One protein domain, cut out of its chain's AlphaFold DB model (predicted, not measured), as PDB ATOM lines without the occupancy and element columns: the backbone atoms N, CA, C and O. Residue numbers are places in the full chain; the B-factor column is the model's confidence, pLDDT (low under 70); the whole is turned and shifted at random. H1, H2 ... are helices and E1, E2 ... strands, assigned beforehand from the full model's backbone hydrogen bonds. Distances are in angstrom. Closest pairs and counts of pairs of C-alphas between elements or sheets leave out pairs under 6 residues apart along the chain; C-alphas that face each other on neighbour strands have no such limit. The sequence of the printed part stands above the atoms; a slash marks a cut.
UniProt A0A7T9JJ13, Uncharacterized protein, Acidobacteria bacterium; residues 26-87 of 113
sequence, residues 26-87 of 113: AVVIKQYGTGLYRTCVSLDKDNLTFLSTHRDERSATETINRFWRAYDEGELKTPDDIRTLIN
ATOM      1  N   ALA A  26     -21.854  15.222 -41.922       90.88
ATOM      2  CA  ALA A  26     -23.196  14.657 -41.890       90.88
ATOM      3  C   ALA A  26     -23.341  13.713 -43.081       90.88
ATOM      4  O   ALA A  26     -23.243  14.143 -44.231       90.88
ATOM      5  N   VAL A  27     -23.494  12.417 -42.816       92.50
ATOM      6  CA  VAL A  27     -23.427  11.377 -43.846       92.50
ATOM      7  C   VAL A  27     -24.497  10.310 -43.654       92.50
ATOM      8  O   VAL A  27     -24.855   9.946 -42.532       92.50
ATOM      9  N   VAL A  28     -24.971   9.780 -44.781       93.00
ATOM     10  CA  VAL A  28     -25.807   8.581 -44.849       93.00
ATOM     11  C   VAL A  28     -24.945   7.426 -45.346       93.00
ATOM     12  O   VAL A  28     -24.309   7.520 -46.393       93.00
ATOM     13  N   ILE A  29     -24.925   6.326 -44.601       93.00
ATOM     14  CA  ILE A  29     -24.125   5.140 -44.903       93.00
ATOM     15  C   ILE A  29     -25.067   3.965 -45.152       93.00
ATOM     16  O   ILE A  29     -25.795   3.549 -44.251       93.00
ATOM     17  N   LYS A  30     -25.032   3.391 -46.358       93.75
ATOM     18  CA  LYS A  30     -25.761   2.158 -46.675       93.75
ATOM     19  C   LYS A  30     -24.993   0.937 -46.167       93.75
ATOM     20  O   LYS A  30     -23.849   0.705 -46.552       93.75
ATOM     21  N   GLN A  31     -25.626   0.130 -45.323       92.44
ATOM     22  CA  GLN A  31     -25.080  -1.130 -44.833       92.44
ATOM     23  C   GLN A  31     -25.408  -2.267 -45.804       92.44
ATOM     24  O   GLN A  31     -26.527  -2.771 -45.840       92.44
ATOM     25  N   TYR A  32     -24.406  -2.712 -46.561       85.12
ATOM     26  CA  TYR A  32     -24.572  -3.722 -47.614       85.12
ATOM     27  C   TYR A  32     -24.978  -5.125 -47.123       85.12
ATOM     28  O   TYR A  32     -25.444  -5.920 -47.929       85.12
ATOM     29  N   GLY A  33     -24.868  -5.426 -45.822       87.81
ATOM     30  CA  GLY A  33     -25.336  -6.700 -45.250       87.81
ATOM     31  C   GLY A  33     -26.797  -6.692 -44.784       87.81
ATOM     32  O   GLY A  33     -27.499  -7.684 -44.938       87.81
ATOM     33  N   THR A  34     -27.270  -5.577 -44.225       86.94
ATOM     34  CA  THR A  34     -28.632  -5.460 -43.669       86.94
ATOM     35  C   THR A  34     -29.596  -4.723 -44.597       86.94
ATOM     36  O   THR A  34     -30.800  -4.742 -44.364       86.94
ATOM     37  N   GLY A  35     -29.084  -4.039 -45.623       89.81
ATOM     38  CA  GLY A  35     -29.866  -3.151 -46.485       89.81
ATOM     39  C   GLY A  35     -30.305  -1.849 -45.805       89.81
ATOM     40  O   GLY A  35     -31.022  -1.065 -46.419       89.81
ATOM     41  N   LEU A  36     -29.878  -1.609 -44.561       92.19
ATOM     42  CA  LEU A  36     -30.265  -0.440 -43.772       92.19
ATOM     43  C   LEU A  36     -29.371   0.767 -44.070       92.19
ATOM     44  O   LEU A  36     -28.214   0.630 -44.464       92.19
ATOM     45  N   TYR A  37     -29.896   1.959 -43.818       92.25
ATOM     46  CA  TYR A  37     -29.200   3.234 -43.939       92.25
ATOM     47  C   TYR A  37     -28.933   3.799 -42.548       92.25
ATOM     48  O   TYR A  37     -29.839   3.920 -41.730       92.25
ATOM     49  N   ARG A  38     -27.684   4.146 -42.267       91.75
ATOM     50  CA  ARG A  38     -27.238   4.719 -40.997       91.75
ATOM     51  C   ARG A  38     -26.916   6.190 -41.177       91.75
ATOM     52  O   ARG A  38     -26.189   6.537 -42.104       91.75
ATOM     53  N   THR A  39     -27.434   7.036 -40.298       92.69
ATOM     54  CA  THR A  39     -27.111   8.464 -40.278       92.69
ATOM     55  C   THR A  39     -26.042   8.733 -39.227       92.69
ATOM     56  O   THR A  39     -26.187   8.351 -38.066       92.69
ATOM     57  N   CYS A  40     -24.946   9.366 -39.640       91.00
ATOM     58  CA  CYS A  40     -23.837   9.727 -38.758       91.00
ATOM     59  C   CYS A  40     -23.518  11.210 -38.918       91.00
ATOM     60  O   CYS A  40     -23.475  11.717 -40.041       91.00
ATOM     61  N   VAL A  41     -23.259  11.890 -37.807       90.81
ATOM     62  CA  VAL A  41     -22.922  13.317 -37.780       90.81
ATOM     63  C   VAL A  41     -21.761  13.594 -36.842       90.81
ATOM     64  O   VAL A  41     -21.528  12.849 -35.898       90.81
ATOM     65  N   SER A  42     -21.031  14.669 -37.092       88.88
ATOM     66  CA  SER A  42     -19.974  15.166 -36.219       88.88
ATOM     67  C   SER A  42     -19.904  16.680 -36.320       88.88
ATOM     68  O   SER A  42     -20.005  17.220 -37.422       88.88
ATOM     69  N   LEU A  43     -19.710  17.364 -35.193       87.12
ATOM     70  CA  LEU A  43     -19.448  18.810 -35.162       87.12
ATOM     71  C   LEU A  43     -17.942  19.126 -35.176       87.12
ATOM     72  O   LEU A  43     -17.544  20.259 -35.445       87.12
ATOM     73  N   ASP A  44     -17.107  18.120 -34.924       82.62
ATOM     74  CA  ASP A  44     -15.649  18.211 -34.926       82.62
ATOM     75  C   ASP A  44     -15.013  17.004 -35.642       82.62
ATOM     76  O   ASP A  44     -15.692  16.213 -36.295       82.62
ATOM     77  N   LYS A  45     -13.686  16.882 -35.608       74.38
ATOM     78  CA  LYS A  45     -12.975  15.832 -36.354       74.38
ATOM     79  C   LYS A  45     -12.887  14.497 -35.616       74.38
ATOM     80  O   LYS A  45     -12.584  13.493 -36.254       74.38
ATOM     81  N   ASP A  46     -13.158  14.488 -34.321       77.50
ATOM     82  CA  ASP A  46     -12.867  13.383 -33.418       77.50
ATOM     83  C   ASP A  46     -14.152  12.716 -32.889       77.50
ATOM     84  O   ASP A  46     -14.119  11.543 -32.521       77.50
ATOM     85  N   ASN A  47     -15.303  13.403 -32.918       81.12
ATOM     86  CA  ASN A  47     -16.556  12.919 -32.319       81.12
ATOM     87  C   ASN A  47     -17.665  12.593 -33.332       81.12
ATOM     88  O   ASN A  47     -18.705  13.254 -33.396       81.12
ATOM     89  N   LEU A  48     -17.494  11.494 -34.072       87.31
ATOM     90  CA  LEU A  48     -18.576  10.945 -34.889       87.31
ATOM     91  C   LEU A  48     -19.677  10.337 -34.001       87.31
ATOM     92  O   LEU A  48     -19.447   9.381 -33.264       87.31
ATOM     93  N   THR A  49     -20.894  10.854 -34.127       88.69
ATOM     94  CA  THR A  49     -22.088  10.407 -33.407       88.69
ATOM     95  C   THR A  49     -23.080   9.751 -34.360       88.69
ATOM     96  O   THR A  49     -23.324  10.220 -35.474       88.69
ATOM     97  N   PHE A  50     -23.671   8.648 -33.912       89.00
ATOM     98  CA  PHE A  50     -24.716   7.945 -34.638       89.00
ATOM     99  C   PHE A  50     -26.092   8.547 -34.322       89.00
ATOM    100  O   PHE A  50     -26.456   8.623 -33.153       89.00
ATOM    101  N   LEU A  51     -26.842   8.969 -35.347       85.69
ATOM    102  CA  LEU A  51     -28.166   9.579 -35.185       85.69
ATOM    103  C   LEU A  51     -29.284   8.538 -35.181       85.69
ATOM    104  O   LEU A  51     -30.076   8.500 -34.247       85.69
ATOM    105  N   SER A  52     -29.397   7.731 -36.240       87.50
ATOM    106  CA  SER A  52     -30.464   6.733 -36.356       87.50
ATOM    107  C   SER A  52     -30.238   5.719 -37.487       87.50
ATOM    108  O   SER A  52     -29.388   5.895 -38.370       87.50
ATOM    109  N   THR A  53     -30.999   4.618 -37.450       91.50
ATOM    110  CA  THR A  53     -31.022   3.580 -38.495       91.50
ATOM    111  C   THR A  53     -32.352   3.628 -39.237       91.50
ATOM    112  O   THR A  53     -33.412   3.616 -38.622       91.50
ATOM    113  N   HIS A  54     -32.309   3.589 -40.563       91.25
ATOM    114  CA  HIS A  54     -33.470   3.673 -41.440       91.25
ATOM    115  C   HIS A  54     -33.506   2.490 -42.406       91.25
ATOM    116  O   HIS A  54     -32.471   1.924 -42.757       91.25
ATOM    117  N   ARG A  55     -34.702   2.121 -42.865       91.12
ATOM    118  CA  ARG A  55     -34.878   1.090 -43.904       91.12
ATOM    119  C   ARG A  55     -34.691   1.643 -45.317       91.12
ATOM    120  O   ARG A  55     -34.345   0.899 -46.227       91.12
ATOM    121  N   ASP A  56     -34.848   2.953 -45.471       91.62
ATOM    122  CA  ASP A  56     -34.895   3.643 -46.755       91.62
ATOM    123  C   ASP A  56     -33.974   4.866 -46.738       91.62
ATOM    124  O   ASP A  56     -33.864   5.581 -45.737       91.62
ATOM    125  N   GLU A  57     -33.356   5.145 -47.886       91.00
ATOM    126  CA  GLU A  57     -32.453   6.288 -48.067       91.00
ATOM    127  C   GLU A  57     -33.161   7.626 -47.825       91.00
ATOM    128  O   GLU A  57     -32.576   8.557 -47.270       91.00
ATOM    129  N   ARG A  58     -34.441   7.719 -48.206       91.94
ATOM    130  CA  ARG A  58     -35.235   8.944 -48.072       91.94
ATOM    131  C   ARG A  58     -35.396   9.352 -46.609       91.94
ATOM    132  O   ARG A  58     -35.160  10.509 -46.281       91.94
ATOM    133  N   SER A  59     -35.739   8.398 -45.747       90.81
ATOM    134  CA  SER A  59     -35.895   8.618 -44.307       90.81
ATOM    135  C   SER A  59     -34.563   9.027 -43.668       90.81
ATOM    136  O   SER A  59     -34.512   9.986 -42.904       90.81
ATOM    137  N   ALA A  60     -33.461   8.378 -44.063       90.19
ATOM    138  CA  ALA A  60     -32.120   8.747 -43.608       90.19
ATOM    139  C   ALA A  60     -31.717  10.165 -44.046       90.19
ATOM    140  O   ALA A  60     -31.165  10.939 -43.264       90.19
ATOM    141  N   THR A  61     -32.032  10.527 -45.286       91.69
ATOM    142  CA  THR A  61     -31.771  11.867 -45.823       91.69
ATOM    143  C   THR A  61     -32.600  12.928 -45.101       91.69
ATOM    144  O   THR A  61     -32.088  14.004 -44.803       91.69
ATOM    145  N   GLU A  62     -33.858  12.639 -44.757       91.62
ATOM    146  CA  GLU A  62     -34.691  13.554 -43.971       91.62
ATOM    147  C   GLU A  62     -34.089  13.816 -42.584       91.62
ATOM    148  O   GLU A  62     -34.012  14.966 -42.153       91.62
ATOM    149  N   THR A  63     -33.583  12.779 -41.913       90.56
ATOM    150  CA  THR A  63     -32.896  12.921 -40.623       90.56
ATOM    151  C   THR A  63     -31.643  13.789 -40.726       90.56
ATOM    152  O   THR A  63     -31.444  14.669 -39.888       90.56
ATOM    153  N   ILE A  64     -30.834  13.622 -41.776       92.31
ATOM    154  CA  ILE A  64     -29.680  14.501 -42.026       92.31
ATOM    155  C   ILE A  64     -30.121  15.942 -42.319       92.31
ATOM    156  O   ILE A  64     -29.503  16.880 -41.821       92.31
ATOM    157  N   ASN A  65     -31.210  16.149 -43.061       92.00
ATOM    158  CA  ASN A  65     -31.750  17.491 -43.289       92.00
ATOM    159  C   ASN A  65     -32.222  18.156 -41.988       92.00
ATOM    160  O   ASN A  65     -31.982  19.346 -41.798       92.00
ATOM    161  N   ARG A  66     -32.845  17.407 -41.068       90.06
ATOM    162  CA  ARG A  66     -33.207  17.923 -39.735       90.06
ATOM    163  C   ARG A  66     -31.973  18.330 -38.936       90.06
ATOM    164  O   ARG A  66     -31.993  19.391 -38.320       90.06
ATOM    165  N   PHE A  67     -30.904  17.533 -38.986       90.38
ATOM    166  CA  PHE A  67     -29.624  17.895 -38.376       90.38
ATOM    167  C   PHE A  67     -29.075  19.206 -38.953       90.38
ATOM    168  O   PHE A  67     -28.739  20.105 -38.189       90.38
ATOM    169  N   TRP A  68     -29.040  19.356 -40.281       90.38
ATOM    170  CA  TRP A  68     -28.565  20.591 -40.911       90.38
ATOM    171  C   TRP A  68     -29.396  21.808 -40.526       90.38
ATOM    172  O   TRP A  68     -28.828  22.869 -40.290       90.38
ATOM    173  N   ARG A  69     -30.718  21.655 -40.420       90.88
ATOM    174  CA  ARG A  69     -31.594  22.744 -39.989       90.88
ATOM    175  C   ARG A  69     -31.313  23.158 -38.548       90.88
ATOM    176  O   ARG A  69     -31.074  24.327 -38.301       90.88
ATOM    177  N   ALA A  70     -31.225  22.197 -37.629       87.62
ATOM    178  CA  ALA A  70     -30.881  22.472 -36.234       87.62
ATOM    179  C   ALA A  70     -29.468  23.074 -36.080       87.62
ATOM    180  O   ALA A  70     -29.226  23.892 -35.194       87.62
ATOM    181  N   TYR A  71     -28.532  22.703 -36.958       87.50
ATOM    182  CA  TYR A  71     -27.206  23.312 -37.010       87.50
ATOM    183  C   TYR A  71     -27.252  24.770 -37.492       87.50
ATOM    184  O   TYR A  71     -26.650  25.635 -36.860       87.50
ATOM    185  N   ASP A  72     -27.987  25.054 -38.569       87.19
ATOM    186  CA  ASP A  72     -28.144  26.405 -39.132       87.19
ATOM    187  C   ASP A  72     -28.912  27.346 -38.187       87.19
ATOM    188  O   ASP A  72     -28.520  28.494 -37.988       87.19
ATOM    189  N   GLU A  73     -29.935  26.823 -37.503       88.31
ATOM    190  CA  GLU A  73     -30.696  27.519 -36.456       88.31
ATOM    191  C   GLU A  73     -29.844  27.787 -35.190       88.31
ATOM    192  O   GLU A  73     -30.249  28.541 -34.305       88.31
ATOM    193  N   GLY A  74     -28.634  27.217 -35.106       83.56
ATOM    194  CA  GLY A  74     -27.698  27.423 -34.004       83.56
ATOM    195  C   GLY A  74     -28.029  26.630 -32.737       83.56
ATOM    196  O   GLY A  74     -27.459  26.929 -31.682       83.56
ATOM    197  N   GLU A  75     -28.914  25.632 -32.834       83.12
ATOM    198  CA  GLU A  75     -29.255  24.708 -31.743       83.12
ATOM    199  C   GLU A  75     -28.145  23.674 -31.493       83.12
ATOM    200  O   GLU A  75     -28.011  23.176 -30.381       83.12
ATOM    201  N   LEU A  76     -27.326  23.357 -32.501       83.62
ATOM    202  CA  LEU A  76     -26.259  22.356 -32.398       83.62
ATOM    203  C   LEU A  76     -24.883  23.018 -32.292       83.62
ATOM    204  O   LEU A  76     -24.191  23.212 -33.294       83.62
ATOM    205  N   LYS A  77     -24.476  23.363 -31.068       79.81
ATOM    206  CA  LYS A  77     -23.166  23.981 -30.793       79.81
ATOM    207  C   LYS A  77     -22.169  23.013 -30.181       79.81
ATOM    208  O   LYS A  77     -20.964  23.181 -30.352       79.81
ATOM    209  N   THR A  78     -22.666  22.025 -29.453       80.50
ATOM    210  CA  THR A  78     -21.871  21.061 -28.707       80.50
ATOM    211  C   THR A  78     -22.280  19.637 -29.070       80.50
ATOM    212  O   THR A  78     -23.410  19.397 -29.503       80.50
ATOM    213  N   PRO A  79     -21.387  18.652 -28.887       79.31
ATOM    214  CA  PRO A  79     -21.739  17.248 -29.083       79.31
ATOM    215  C   PRO A  79     -22.892  16.778 -28.179       79.31
ATOM    216  O   PRO A  79     -23.575  15.817 -28.522       79.31
ATOM    217  N   ASP A  80     -23.147  17.449 -27.050       82.06
ATOM    218  CA  ASP A  80     -24.267  17.110 -26.166       82.06
ATOM    219  C   ASP A  80     -25.627  17.532 -26.757       82.06
ATOM    220  O   ASP A  80     -26.615  16.805 -26.640       82.06
ATOM    221  N   ASP A  81     -25.667  18.620 -27.536       83.56
ATOM    222  CA  ASP A  81     -26.870  19.036 -28.274       83.56
ATOM    223  C   ASP A  81     -27.288  17.981 -29.315       83.56
ATOM    224  O   ASP A  81     -28.478  17.744 -29.541       83.56
ATOM    225  N   ILE A  82     -26.314  17.268 -29.898       83.19
ATOM    226  CA  ILE A  82     -26.574  16.149 -30.817       83.19
ATOM    227  C   ILE A  82     -27.336  15.031 -30.094       83.19
ATOM    228  O   ILE A  82     -28.253  14.447 -30.665       83.19
ATOM    229  N   ARG A  83     -27.012  14.749 -28.825       82.19
ATOM    230  CA  ARG A  83     -27.727  13.737 -28.026       82.19
ATOM    231  C   ARG A  83     -29.171  14.141 -27.771       82.19
ATOM    232  O   ARG A  83     -30.069  13.308 -27.857       82.19
ATOM    233  N   THR A  84     -29.407  15.425 -27.522       83.12
ATOM    234  CA  THR A  84     -30.764  15.965 -27.389       83.12
ATOM    235  C   THR A  84     -31.549  15.814 -28.694       83.12
ATOM    236  O   THR A  84     -32.720  15.433 -28.667       83.12
ATOM    237  N   LEU A  85     -30.907  16.034 -29.845       81.50
ATOM    238  CA  LEU A  85     -31.515  15.786 -31.152       81.50
ATOM    239  C   LEU A  85     -31.853  14.300 -31.359       81.50
ATOM    240  O   LEU A  85     -32.934  14.004 -31.861       81.50
ATOM    241  N   ILE A  86     -30.982  13.373 -30.943       81.62
ATOM    242  CA  ILE A  86     -31.242  11.922 -31.007       81.62
ATOM    243  C   ILE A  86     -32.501  11.567 -30.217       81.62
ATOM    244  O   ILE A  86     -33.396  10.933 -30.767       81.62
ATOM    245  N   ASN A  87     -32.620  12.048 -28.976       77.94
ATOM    246  CA  ASN A  87     -33.808  11.803 -28.155       77.94
ATOM    247  C   ASN A  87     -35.089  12.334 -28.822       77.94
ATOM    248  O   ASN A  87     -36.094  11.635 -28.852       77.94
TER     249      ASN A  87
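This is residues 26 to 87 of the 113 residues of an uncharacterized protein of Acidobacteria bacterium (UniProt A0A7T9JJ13). A small sheet of three strands has the long helix H1 running along one face and the short helix H2 over the same face near edge strand E3, while the other face has no named helix. The strands form a meander, each the antiparallel neighbour of the one before, in the order E1, E2, E3, and the helices on one face make two layers. The printed part has 62 residues, with E1, E2, E3, H1 and H2 along it, and its class is mixed, helices and strands. It is compact, with a radius of gyration of the C-alphas of 11.5 A, and spans 34 by 22 by 18 A, only just elongated.

E1 is residues 26 to 30, beginning at C-alpha 26 (-23.196, 14.657, -41.890). E2 is residues 37 to 42, 16.9 A long, and E3 is residues 49 to 54, 15.5 A. H1, residues 57 to 72, measures 22.4 A. H2, residues 79 to 87, measures 13.3 A and ends at C-alpha 87 (-33.808, 11.803, -28.155).

Hairpin E1 and E2 has N 29 and O 38 at 2.8 A; hairpin E2 and E3 has N 49 and O 41 at 2.7 A, both within hydrogen-bond range. H1 is on the sheet at a height of 8.5 A, along E2 at 10 degrees on the local plane; its closest C-alphas to E2 are Ala 60 and Thr 39, 6.0 A. H2 is on the same face at a height of 9.0 A; the closest C-alphas of E3 and H2 are Leu 51 and Ile 86, 5.7 A. H1 and H2 are close but not clearly touching, with C-alphas 67 and 85 at 7.8 A, at a steep tilt of 47 degrees, opposite ways. Every O i to N i+4 pair is within hydrogen-bond range in H1, and 4 of 5 in H2.

The C-alphas farthest apart, of Gly 33 and Gly 74, are 36.0 A apart. The printed part has no cut and no long link. Mean pLDDT of the printed part is 87.6, and no printed residue is under 70.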